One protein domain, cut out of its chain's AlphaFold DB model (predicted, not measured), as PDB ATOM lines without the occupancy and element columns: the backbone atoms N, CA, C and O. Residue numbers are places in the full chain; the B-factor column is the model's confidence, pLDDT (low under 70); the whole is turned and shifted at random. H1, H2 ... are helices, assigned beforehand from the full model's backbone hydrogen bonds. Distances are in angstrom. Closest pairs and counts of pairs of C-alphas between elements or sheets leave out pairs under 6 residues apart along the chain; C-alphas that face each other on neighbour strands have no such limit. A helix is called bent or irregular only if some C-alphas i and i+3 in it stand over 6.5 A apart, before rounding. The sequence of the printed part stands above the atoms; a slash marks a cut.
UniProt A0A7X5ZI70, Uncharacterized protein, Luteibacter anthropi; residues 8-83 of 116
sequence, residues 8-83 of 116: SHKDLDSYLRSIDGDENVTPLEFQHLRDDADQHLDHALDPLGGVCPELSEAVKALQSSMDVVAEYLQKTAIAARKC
ATOM      1  N   SER A   8       1.088   8.140 -28.743       84.44
ATOM      2  CA  SER A   8       1.529   6.772 -28.446       84.44
ATOM      3  C   SER A   8       2.840   6.743 -27.647       84.44
ATOM      4  O   SER A   8       3.161   5.725 -27.028       84.44
ATOM      5  N   HIS A   9       3.591   7.848 -27.627       85.69
ATOM      6  CA  HIS A   9       4.810   8.006 -26.841       85.69
ATOM      7  C   HIS A   9       4.467   8.519 -25.443       85.69
ATOM      8  O   HIS A   9       3.985   9.638 -25.289       85.69
ATOM      9  N   LYS A  10       4.732   7.696 -24.419       84.62
ATOM     10  CA  LYS A  10       4.291   7.943 -23.035       84.62
ATOM     11  C   LYS A  10       4.796   9.257 -22.449       84.62
ATOM     12  O   LYS A  10       4.033   9.920 -21.752       84.62
ATOM     13  N   ASP A  11       6.043   9.623 -22.727       84.75
ATOM     14  CA  ASP A  11       6.642  10.840 -22.172       84.75
ATOM     15  C   ASP A  11       5.980  12.086 -22.775       84.75
ATOM     16  O   ASP A  11       5.531  12.966 -22.041       84.75
ATOM     17  N   LEU A  12       5.774  12.088 -24.098       85.50
ATOM     18  CA  LEU A  12       5.041  13.147 -24.794       85.50
ATOM     19  C   LEU A  12       3.564  13.202 -24.370       85.50
ATOM     20  O   LEU A  12       3.053  14.282 -24.108       85.50
ATOM     21  N   ASP A  13       2.873  12.062 -24.261       87.00
ATOM     22  CA  ASP A  13       1.469  12.019 -23.814       87.00
ATOM     23  C   ASP A  13       1.317  12.543 -22.379       87.00
ATOM     24  O   ASP A  13       0.379  13.277 -22.079       87.00
ATOM     25  N   SER A  14       2.263  12.214 -21.496       84.81
ATOM     26  CA  SER A  14       2.272  12.710 -20.116       84.81
ATOM     27  C   SER A  14       2.474  14.223 -20.068       84.81
ATOM     28  O   SER A  14       1.792  14.907 -19.305       84.81
ATOM     29  N   TYR A  15       3.366  14.751 -20.909       83.31
ATOM     30  CA  TYR A  15       3.599  16.185 -21.010       83.31
ATOM     31  C   TYR A  15       2.379  16.929 -21.577       83.31
ATOM     32  O   TYR A  15       1.915  17.890 -20.965       83.31
ATOM     33  N   LEU A  16       1.772  16.429 -22.661       85.69
ATOM     34  CA  LEU A  16       0.538  16.992 -23.229       85.69
ATOM     35  C   LEU A  16      -0.605  17.015 -22.202       85.69
ATOM     36  O   LEU A  16      -1.254  18.042 -22.027       85.69
ATOM     37  N   ARG A  17      -0.786  15.932 -21.434       84.88
ATOM     38  CA  ARG A  17      -1.789  15.882 -20.358       84.88
ATOM     39  C   ARG A  17      -1.527  16.881 -19.238       84.88
ATOM     40  O   ARG A  17      -2.486  17.358 -18.635       84.88
ATOM     41  N   SER A  18      -0.261  17.159 -18.921       81.75
ATOM     42  CA  SER A  18       0.072  18.150 -17.892       81.75
ATOM     43  C   SER A  18      -0.349  19.558 -18.315       81.75
ATOM     44  O   SER A  18      -0.897  20.291 -17.502       81.75
ATOM     45  N   ILE A  19      -0.209  19.877 -19.605       79.31
ATOM     46  CA  ILE A  19      -0.643  21.147 -20.193       79.31
ATOM     47  C   ILE A  19      -2.178  21.224 -20.272       79.31
ATOM     48  O   ILE A  19      -2.769  22.257 -19.959       79.31
ATOM     49  N   ASP A  20      -2.843  20.128 -20.652       75.00
ATOM     50  CA  ASP A  20      -4.310  20.072 -20.732       75.00
ATOM     51  C   ASP A  20      -4.988  20.272 -19.366       75.00
ATOM     52  O   ASP A  20      -6.083  20.832 -19.298       75.00
ATOM     53  N   GLY A  21      -4.346  19.828 -18.279       70.25
ATOM     54  CA  GLY A  21      -4.858  19.974 -16.913       70.25
ATOM     55  C   GLY A  21      -4.989  21.427 -16.447       70.25
ATOM     56  O   GLY A  21      -5.881  21.725 -15.652       70.25
ATOM     57  N   ASP A  22      -4.156  22.320 -16.983       68.12
ATOM     58  CA  ASP A  22      -4.096  23.736 -16.605       68.12
ATOM     59  C   ASP A  22      -4.902  24.649 -17.557       68.12
ATOM     60  O   ASP A  22      -4.932  25.871 -17.381       68.12
ATOM     61  N   GLU A  23      -5.580  24.067 -18.562       69.00
ATOM     62  CA  GLU A  23      -6.402  24.721 -19.606       69.00
ATOM     63  C   GLU A  23      -5.706  25.868 -20.374       69.00
ATOM     64  O   GLU A  23      -6.341  26.611 -21.135       69.00
ATOM     65  N   ASN A  24      -4.397  26.038 -20.196       76.88
ATOM     66  CA  ASN A  24      -3.634  27.141 -20.750       76.88
ATOM     67  C   ASN A  24      -2.169  26.744 -20.938       76.88
ATOM     68  O   ASN A  24      -1.559  26.175 -20.045       76.88
ATOM     69  N   VAL A  25      -1.591  27.124 -22.078       83.81
ATOM     70  CA  VAL A  25      -0.164  26.923 -22.359       83.81
ATOM     71  C   VAL A  25       0.564  28.237 -22.118       83.81
ATOM     72  O   VAL A  25       0.299  29.241 -22.790       83.81
ATOM     73  N   THR A  26       1.482  28.265 -21.159       86.56
ATOM     74  CA  THR A  26       2.340  29.430 -20.936       86.56
ATOM     75  C   THR A  26       3.394  29.553 -22.044       86.56
ATOM     76  O   THR A  26       3.760  28.559 -22.675       86.56
ATOM     77  N   PRO A  27       3.945  30.757 -22.293       86.69
ATOM     78  CA  PRO A  27       5.026  30.920 -23.267       86.69
ATOM     79  C   PRO A  27       6.253  30.048 -22.972       86.69
ATOM     80  O   PRO A  27       6.909  29.603 -23.906       86.69
ATOM     81  N   LEU A  28       6.548  29.803 -21.689       88.50
ATOM     82  CA  LEU A  28       7.677  28.973 -21.273       88.50
ATOM     83  C   LEU A  28       7.423  27.490 -21.566       88.50
ATOM     84  O   LEU A  28       8.297  26.833 -22.111       88.50
ATOM     85  N   GLU A  29       6.230  26.976 -21.262       88.44
ATOM     86  CA  GLU A  29       5.847  25.599 -21.613       88.44
ATOM     87  C   GLU A  29       5.825  25.397 -23.124       88.44
ATOM     88  O   GLU A  29       6.331  24.400 -23.625       88.44
ATOM     89  N   PHE A  30       5.303  26.374 -23.866       89.81
ATOM     90  CA  PHE A  30       5.318  26.327 -25.321       89.81
ATOM     91  C   PHE A  30       6.748  26.296 -25.880       89.81
ATOM     92  O   PHE A  30       7.030  25.546 -26.811       89.81
ATOM     93  N   GLN A  31       7.652  27.096 -25.308       90.94
ATOM     94  CA  GLN A  31       9.058  27.097 -25.696       90.94
ATOM     95  C   GLN A  31       9.736  25.765 -25.357       90.94
ATOM     96  O   GLN A  31      10.383  25.195 -26.224       90.94
ATOM     97  N   HIS A  32       9.547  25.244 -24.143       90.69
ATOM     98  CA  HIS A  32      10.102  23.947 -23.756       90.69
ATOM     99  C   HIS A  32       9.601  22.818 -24.662       90.69
ATOM    100  O   HIS A  32      10.407  22.023 -25.124       90.69
ATOM    101  N   LEU A  33       8.304  22.787 -24.997       90.94
ATOM    102  CA  LEU A  33       7.754  21.806 -25.939       90.94
ATOM    103  C   LEU A  33       8.466  21.847 -27.296       90.94
ATOM    104  O   LEU A  33       8.727  20.806 -27.896       90.94
ATOM    105  N   ARG A  34       8.738  23.055 -27.794       92.44
ATOM    106  CA  ARG A  34       9.433  23.255 -29.064       92.44
ATOM    107  C   ARG A  34      10.886  22.798 -28.976       92.44
ATOM    108  O   ARG A  34      11.317  22.040 -29.834       92.44
ATOM    109  N   ASP A  35      11.608  23.236 -27.949       93.56
ATOM    110  CA  ASP A  35      13.019  22.899 -27.758       93.56
ATOM    111  C   ASP A  35      13.201  21.374 -27.599       93.56
ATOM    112  O   ASP A  35      14.077  20.787 -28.235       93.56
ATOM    113  N   ASP A  36      12.316  20.708 -26.846       92.25
ATOM    114  CA  ASP A  36      12.303  19.246 -26.701       92.25
ATOM    115  C   ASP A  36      11.997  18.540 -28.035       92.25
ATOM    116  O   ASP A  36      12.634  17.539 -28.380       92.25
ATOM    117  N   ALA A  37      11.038  19.049 -28.819       92.38
ATOM    118  CA  ALA A  37      10.712  18.497 -30.134       92.38
ATOM    119  C   ALA A  37      11.882  18.632 -31.123       92.38
ATOM    120  O   ALA A  37      12.195  17.681 -31.848       92.38
ATOM    121  N   ASP A  38      12.548  19.786 -31.119       93.00
ATOM    122  CA  ASP A  38      13.733  20.062 -31.928       93.00
ATOM    123  C   ASP A  38      14.881  19.118 -31.543       93.00
ATOM    124  O   ASP A  38      15.492  18.493 -32.415       93.00
ATOM    125  N   GLN A  39      15.109  18.929 -30.239       93.62
ATOM    126  CA  GLN A  39      16.111  17.999 -29.728       93.62
ATOM    127  C   GLN A  39      15.815  16.554 -30.161       93.62
ATOM    128  O   GLN A  39      16.712  15.852 -30.630       93.62
ATOM    129  N   HIS A  40      14.567  16.092 -30.054       92.25
ATOM    130  CA  HIS A  40      14.191  14.747 -30.503       92.25
ATOM    131  C   HIS A  40      14.493  14.511 -31.987       92.25
ATOM    132  O   HIS A  40      14.927  13.419 -32.365       92.25
ATOM    133  N   LEU A  41      14.280  15.528 -32.820       91.69
ATOM    134  CA  LEU A  41      14.558  15.469 -34.248       91.69
ATOM    135  C   LEU A  41      16.065  15.428 -34.529       91.69
ATOM    136  O   LEU A  41      16.503  14.605 -35.332       91.69
ATOM    137  N   ASP A  42      16.860  16.252 -33.845       91.31
ATOM    138  CA  ASP A  42      18.322  16.245 -33.976       91.31
ATOM    139  C   ASP A  42      18.910  14.881 -33.592       91.31
ATOM    140  O   ASP A  42      19.621  14.265 -34.386       91.31
ATOM    141  N   HIS A  43      18.503  14.329 -32.446       92.19
ATOM    142  CA  HIS A  43      18.930  12.999 -32.005       92.19
ATOM    143  C   HIS A  43      18.555  11.878 -32.991       92.19
ATOM    144  O   HIS A  43      19.274  10.881 -33.092       92.19
ATOM    145  N   ALA A  44      17.435  12.008 -33.709       90.00
ATOM    146  CA  ALA A  44      17.019  11.036 -34.720       90.00
ATOM    147  C   ALA A  44      17.820  11.160 -36.030       90.00
ATOM    148  O   ALA A  44      18.026  10.157 -36.719       90.00
ATOM    149  N   LEU A  45      18.273  12.368 -36.383       89.62
ATOM    150  CA  LEU A  45      19.043  12.632 -37.599       89.62
ATOM    151  C   LEU A  45      20.555  12.435 -37.424       89.62
ATOM    152  O   LEU A  45      21.220  12.091 -38.400       89.62
ATOM    153  N   ASP A  46      21.094  12.604 -36.217       87.75
ATOM    154  CA  ASP A  46      22.528  12.476 -35.917       87.75
ATOM    155  C   ASP A  46      23.163  11.173 -36.453       87.75
ATOM    156  O   ASP A  46      24.198  11.239 -37.129       87.75
ATOM    157  N   PRO A  47      22.561   9.979 -36.259       86.31
ATOM    158  CA  PRO A  47      23.117   8.732 -36.786       86.31
ATOM    159  C   PRO A  47      23.096   8.643 -38.319       86.31
ATOM    160  O   PRO A  47      23.801   7.818 -38.897       86.31
ATOM    161  N   LEU A  48      22.278   9.466 -38.982       82.62
ATOM    162  CA  LEU A  48      22.111   9.491 -40.436       82.62
ATOM    163  C   LEU A  48      23.104  10.431 -41.130       82.62
ATOM    164  O   LEU A  48      22.985  10.626 -42.340       82.62
ATOM    165  N   GLY A  49      24.069  10.999 -40.394       73.50
ATOM    166  CA  GLY A  49      25.033  12.002 -40.852       73.50
ATOM    167  C   GLY A  49      25.600  11.750 -42.254       73.50
ATOM    168  O   GLY A  49      26.554  10.997 -42.433       73.50
ATOM    169  N   GLY A  50      25.001  12.406 -43.254       70.56
ATOM    170  CA  GLY A  50      25.390  12.346 -44.668       70.56
ATOM    171  C   GLY A  50      24.976  11.080 -45.433       70.56
ATOM    172  O   GLY A  50      25.225  11.006 -46.633       70.56
ATOM    173  N   VAL A  51      24.340  10.103 -44.780       83.44
ATOM    174  CA  VAL A  51      23.927   8.828 -45.394       83.44
ATOM    175  C   VAL A  51      22.678   9.013 -46.256       83.44
ATOM    176  O   VAL A  51      22.617   8.502 -47.372       83.44
ATOM    177  N   CYS A  52      21.703   9.778 -45.755       87.75
ATOM    178  CA  CYS A  52      20.430  10.049 -46.427       87.75
ATOM    179  C   CYS A  52      20.142  11.563 -46.444       87.75
ATOM    180  O   CYS A  52      19.264  12.022 -45.711       87.75
ATOM    181  N   PRO A  53      20.870  12.359 -47.253       87.38
ATOM    182  CA  PRO A  53      20.752  13.820 -47.245       87.38
ATOM    183  C   PRO A  53      19.336  14.308 -47.576       87.38
ATOM    184  O   PRO A  53      18.851  15.241 -46.943       87.38
ATOM    185  N   GLU A  54      18.645  13.630 -48.496       90.69
ATOM    186  CA  GLU A  54      17.263  13.944 -48.885       90.69
ATOM    187  C   GLU A  54      16.281  13.787 -47.712       90.69
ATOM    188  O   GLU A  54      15.371  14.597 -47.542       90.69
ATOM    189  N   LEU A  55      16.483  12.771 -46.862       90.56
ATOM    190  CA  LEU A  55      15.661  12.559 -45.670       90.56
ATOM    191  C   LEU A  55      15.926  13.646 -44.626       90.56
ATOM    192  O   LEU A  55      14.980  14.209 -44.081       90.56
ATOM    193  N   SER A  56      17.197  13.966 -44.368       90.19
ATOM    194  CA  SER A  56      17.567  15.045 -43.449       90.19
ATOM    195  C   SER A  56      16.985  16.390 -43.893       90.19
ATOM    196  O   SER A  56      16.434  17.115 -43.066       90.19
ATOM    197  N   GLU A  57      17.050  16.704 -45.189       91.38
ATOM    198  CA  GLU A  57      16.458  17.920 -45.755       91.38
ATOM    199  C   GLU A  57      14.935  17.938 -45.581       91.38
ATOM    200  O   GLU A  57      14.390  18.918 -45.069       91.38
ATOM    201  N   ALA A  58      14.245  16.846 -45.929       93.06
ATOM    202  CA  ALA A  58      12.794  16.752 -45.796       93.06
ATOM    203  C   ALA A  58      12.328  16.912 -44.337       93.06
ATOM    204  O   ALA A  58      11.364  17.632 -44.064       93.06
ATOM    205  N   VAL A  59      13.027  16.285 -43.387       92.44
ATOM    206  CA  VAL A  59      12.711  16.371 -41.953       92.44
ATOM    207  C   VAL A  59      12.966  17.784 -41.412       92.44
ATOM    208  O   VAL A  59      12.123  18.322 -40.693       92.44
ATOM    209  N   LYS A  60      14.064  18.443 -41.805       92.81
ATOM    210  CA  LYS A  60      14.334  19.841 -41.425       92.81
ATOM    211  C   LYS A  60      13.341  20.828 -42.045       92.81
ATOM    212  O   LYS A  60      12.909  21.766 -41.373       92.81
ATOM    213  N   ALA A  61      12.918  20.601 -43.287       94.94
ATOM    214  CA  ALA A  61      11.871  21.396 -43.928       94.94
ATOM    215  C   ALA A  61      10.519  21.247 -43.209       94.94
ATOM    216  O   ALA A  61       9.799  22.236 -43.034       94.94
ATOM    217  N   LEU A  62      10.189  20.036 -42.740       94.94
ATOM    218  CA  LEU A  62       9.011  19.800 -41.906       94.94
ATOM    219  C   LEU A  62       9.105  20.570 -40.581       94.94
ATOM    220  O   LEU A  62       8.161  21.283 -40.247       94.94
ATOM    221  N   GLN A  63      10.242  20.494 -39.879       94.62
ATOM    222  CA  GLN A  63      10.501  21.238 -38.635       94.62
ATOM    223  C   GLN A  63      10.257  22.745 -38.818       94.62
ATOM    224  O   GLN A  63       9.434  23.335 -38.121       94.62
ATOM    225  N   SER A  64      10.884  23.353 -39.832       95.31
ATOM    226  CA  SER A  64      10.697  24.780 -40.140       95.31
ATOM    227  C   SER A  64       9.246  25.123 -40.501       95.31
ATOM    228  O   SER A  64       8.749  26.195 -40.165       95.31
ATOM    229  N   SER A  65       8.533  24.214 -41.172       96.12
ATOM    230  CA  SER A  65       7.119  24.416 -41.506       96.12
ATOM    231  C   SER A  65       6.224  24.392 -40.263       96.12
ATOM    232  O   SER A  65       5.257  25.150 -40.197       96.12
ATOM    233  N   MET A  66       6.542  23.561 -39.264       95.38
ATOM    234  CA  MET A  66       5.809  23.526 -37.993       95.38
ATOM    235  C   MET A  66       5.981  24.826 -37.197       95.38
ATOM    236  O   MET A  66       4.992  25.348 -36.682       95.38
ATOM    237  N   ASP A  67       7.186  25.403 -37.180       94.38
ATOM    238  CA  ASP A  67       7.432  26.730 -36.595       94.38
ATOM    239  C   ASP A  67       6.556  27.809 -37.251       94.38
ATOM    240  O   ASP A  67       5.914  28.614 -36.571       94.38
ATOM    241  N   VAL A  68       6.473  27.795 -38.585       96.38
ATOM    242  CA  VAL A  68       5.626  28.728 -39.338       96.38
ATOM    243  C   VAL A  68       4.150  28.542 -38.971       96.38
ATOM    244  O   VAL A  68       3.446  29.525 -38.728       96.38
ATOM    245  N   VAL A  69       3.663  27.300 -38.882       95.62
ATOM    246  CA  VAL A  69       2.281  27.011 -38.455       95.62
ATOM    247  C   VAL A  69       2.011  27.577 -37.058       95.62
ATOM    248  O   VAL A  69       1.008  28.270 -36.865       95.62
ATOM    249  N   ALA A  70       2.912  27.348 -36.100       94.25
ATOM    250  CA  ALA A  70       2.795  27.878 -34.745       94.25
ATOM    251  C   ALA A  70       2.738  29.415 -34.716       94.25
ATOM    252  O   ALA A  70       1.872  30.000 -34.057       94.25
ATOM    253  N   GLU A  71       3.607  30.083 -35.476       95.25
ATOM    254  CA  GLU A  71       3.611  31.542 -35.595       95.25
ATOM    255  C   GLU A  71       2.271  32.062 -36.147       95.25
ATOM    256  O   GLU A  71       1.694  33.023 -35.621       95.25
ATOM    257  N   TYR A  72       1.730  31.421 -37.186       96.50
ATOM    258  CA  TYR A  72       0.448  31.820 -37.768       96.50
ATOM    259  C   TYR A  72      -0.740  31.553 -36.841       96.50
ATOM    260  O   TYR A  72      -1.676  32.360 -36.832       96.50
ATOM    261  N   LEU A  73      -0.708  30.506 -36.012       94.81
ATOM    262  CA  LEU A  73      -1.714  30.296 -34.965       94.81
ATOM    263  C   LEU A  73      -1.712  31.455 -33.958       94.81
ATOM    264  O   LEU A  73      -2.767  32.032 -33.674       94.81
ATOM    265  N   GLN A  74      -0.534  31.878 -33.489       93.31
ATOM    266  CA  GLN A  74      -0.403  33.021 -32.578       93.31
ATOM    267  C   GLN A  74      -0.863  34.332 -33.232       93.31
ATOM    268  O   GLN A  74      -1.650  35.082 -32.642       93.31
ATOM    269  N   LYS A  75      -0.442  34.601 -34.475       95.69
ATOM    270  CA  LYS A  75      -0.894  35.774 -35.246       95.69
ATOM    271  C   LYS A  75      -2.410  35.781 -35.419       95.69
ATOM    272  O   LYS A  75      -3.035  36.827 -35.233       95.69
ATOM    273  N   THR A  76      -3.005  34.628 -35.716       94.62
ATOM    274  CA  THR A  76      -4.457  34.469 -35.869       94.62
ATOM    275  C   THR A  76      -5.178  34.758 -34.557       94.62
ATOM    276  O   THR A  76      -6.131  35.538 -34.542       94.62
ATOM    277  N   ALA A  77      -4.687  34.229 -33.433       92.50
ATOM    278  CA  ALA A  77      -5.245  34.510 -32.114       92.50
ATOM    279  C   ALA A  77      -5.178  36.008 -31.764       92.50
ATOM    280  O   ALA A  77      -6.161  36.589 -31.294       92.50
ATOM    281  N   ILE A  78      -4.047  36.668 -32.034       94.50
ATOM    282  CA  ILE A  78      -3.877  38.112 -31.814       94.50
ATOM    283  C   ILE A  78      -4.839  38.915 -32.699       94.50
ATOM    284  O   ILE A  78      -5.493  39.841 -32.211       94.50
ATOM    285  N   ALA A  79      -4.955  38.566 -33.982       95.00
ATOM    286  CA  ALA A  79      -5.865  39.225 -34.914       95.00
ATOM    287  C   ALA A  79      -7.333  39.065 -34.483       95.00
ATOM    288  O   ALA A  79      -8.065  40.056 -34.419       95.00
ATOM    289  N   ALA A  80      -7.743  37.856 -34.090       93.88
ATOM    290  CA  ALA A  80      -9.087  37.574 -33.589       93.88
ATOM    291  C   ALA A  80      -9.408  38.372 -32.314       93.88
ATOM    292  O   ALA A  80     -10.496  38.935 -32.195       93.88
ATOM    293  N   ARG A  81      -8.451  38.493 -31.380       92.25
ATOM    294  CA  ARG A  81      -8.602  39.314 -30.162       92.25
ATOM    295  C   ARG A  81      -8.742  40.806 -30.476       92.25
ATOM    296  O   ARG A  81      -9.507  41.494 -29.803       92.25
ATOM    297  N   LYS A  82      -8.026  41.308 -31.489       94.56
ATOM    298  CA  LYS A  82      -8.083  42.715 -31.931       94.56
ATOM    299  C   LYS A  82      -9.340  43.043 -32.744       94.56
ATOM    300  O   LYS A  82      -9.735  44.209 -32.805       94.56
ATOM    301  N   CYS A  83      -9.984  42.047 -33.351       94.00
ATOM    302  CA  CYS A  83     -11.189  42.239 -34.149       94.00
ATOM    303  C   CYS A  83     -12.419  42.483 -33.260       94.00
ATOM    304  O   CYS A  83     -13.101  41.554 -32.825       94.00
TER     305      CYS A  83
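Overview. This is residues 8 to 83 of the 116 residues of an uncharacterized protein of Luteibacter anthropi (UniProt A0A7X5ZI70). Three helices run back and forth as a loose, open zigzag, their lines at shallow tilts and each folding back beside the one before, with H2 in the middle between the short H1 and the long H3. H2 and H3 make a helical hairpin, H1 is only near H2, and the far part of H3, residues 71 to 82, sticks out with Cys 83. The printed part has 76 residues, with three named helices in the order H1, H2, H3 and no named strand, and its class is all helix. The whole is loose, with a radius of gyration of the C-alphas of 15.5 A, and elongated, spanning 48 by 30 by 20 A.

Along the chain. Find C-alpha 10 at (4.291, 7.943, -23.035); there H1 begins, residues 10 to 21, 16.3 A from first to last C-alpha. Go on to C-alpha 27 at (5.026, 30.920, -23.267), where H2 begins, residues 27 to 48, 32.3 A long. H2 is irregular, but only just: C-alphas 44 and 47 are 6.8 A apart. H3, residues 53 to 82, runs 43.6 A and ends with C-alpha 82 at (-8.083, 42.715, -31.931).

Arrangement. Look at Ile 19 and Glu 29, the closest C-alphas of H1 and H2, 8.0 A apart: these helices are close but not clearly touching, at a shallow tilt of 13 degrees, opposite ways. Residues 38 to 48 of H2 touch residues 56 to 63 of H3, closest at the C-alphas of Leu 45 and Ser 56, 6.5 A. These two helices stand at a shallow tilt of 11 degrees, opposite ways. H1 and H3 are apart. Every O i to N i+4 pair is within hydrogen-bond range in H1 and H3, and 16 of 18 in H2.

Size, cuts and confidence. The C-alphas farthest apart, of Val 51 and Cys 83, are 49.8 A from each other. Both links are tight, and the printed part has no cut. Mean pLDDT of the printed part is 88.8; residues 22 to 23 are under 70.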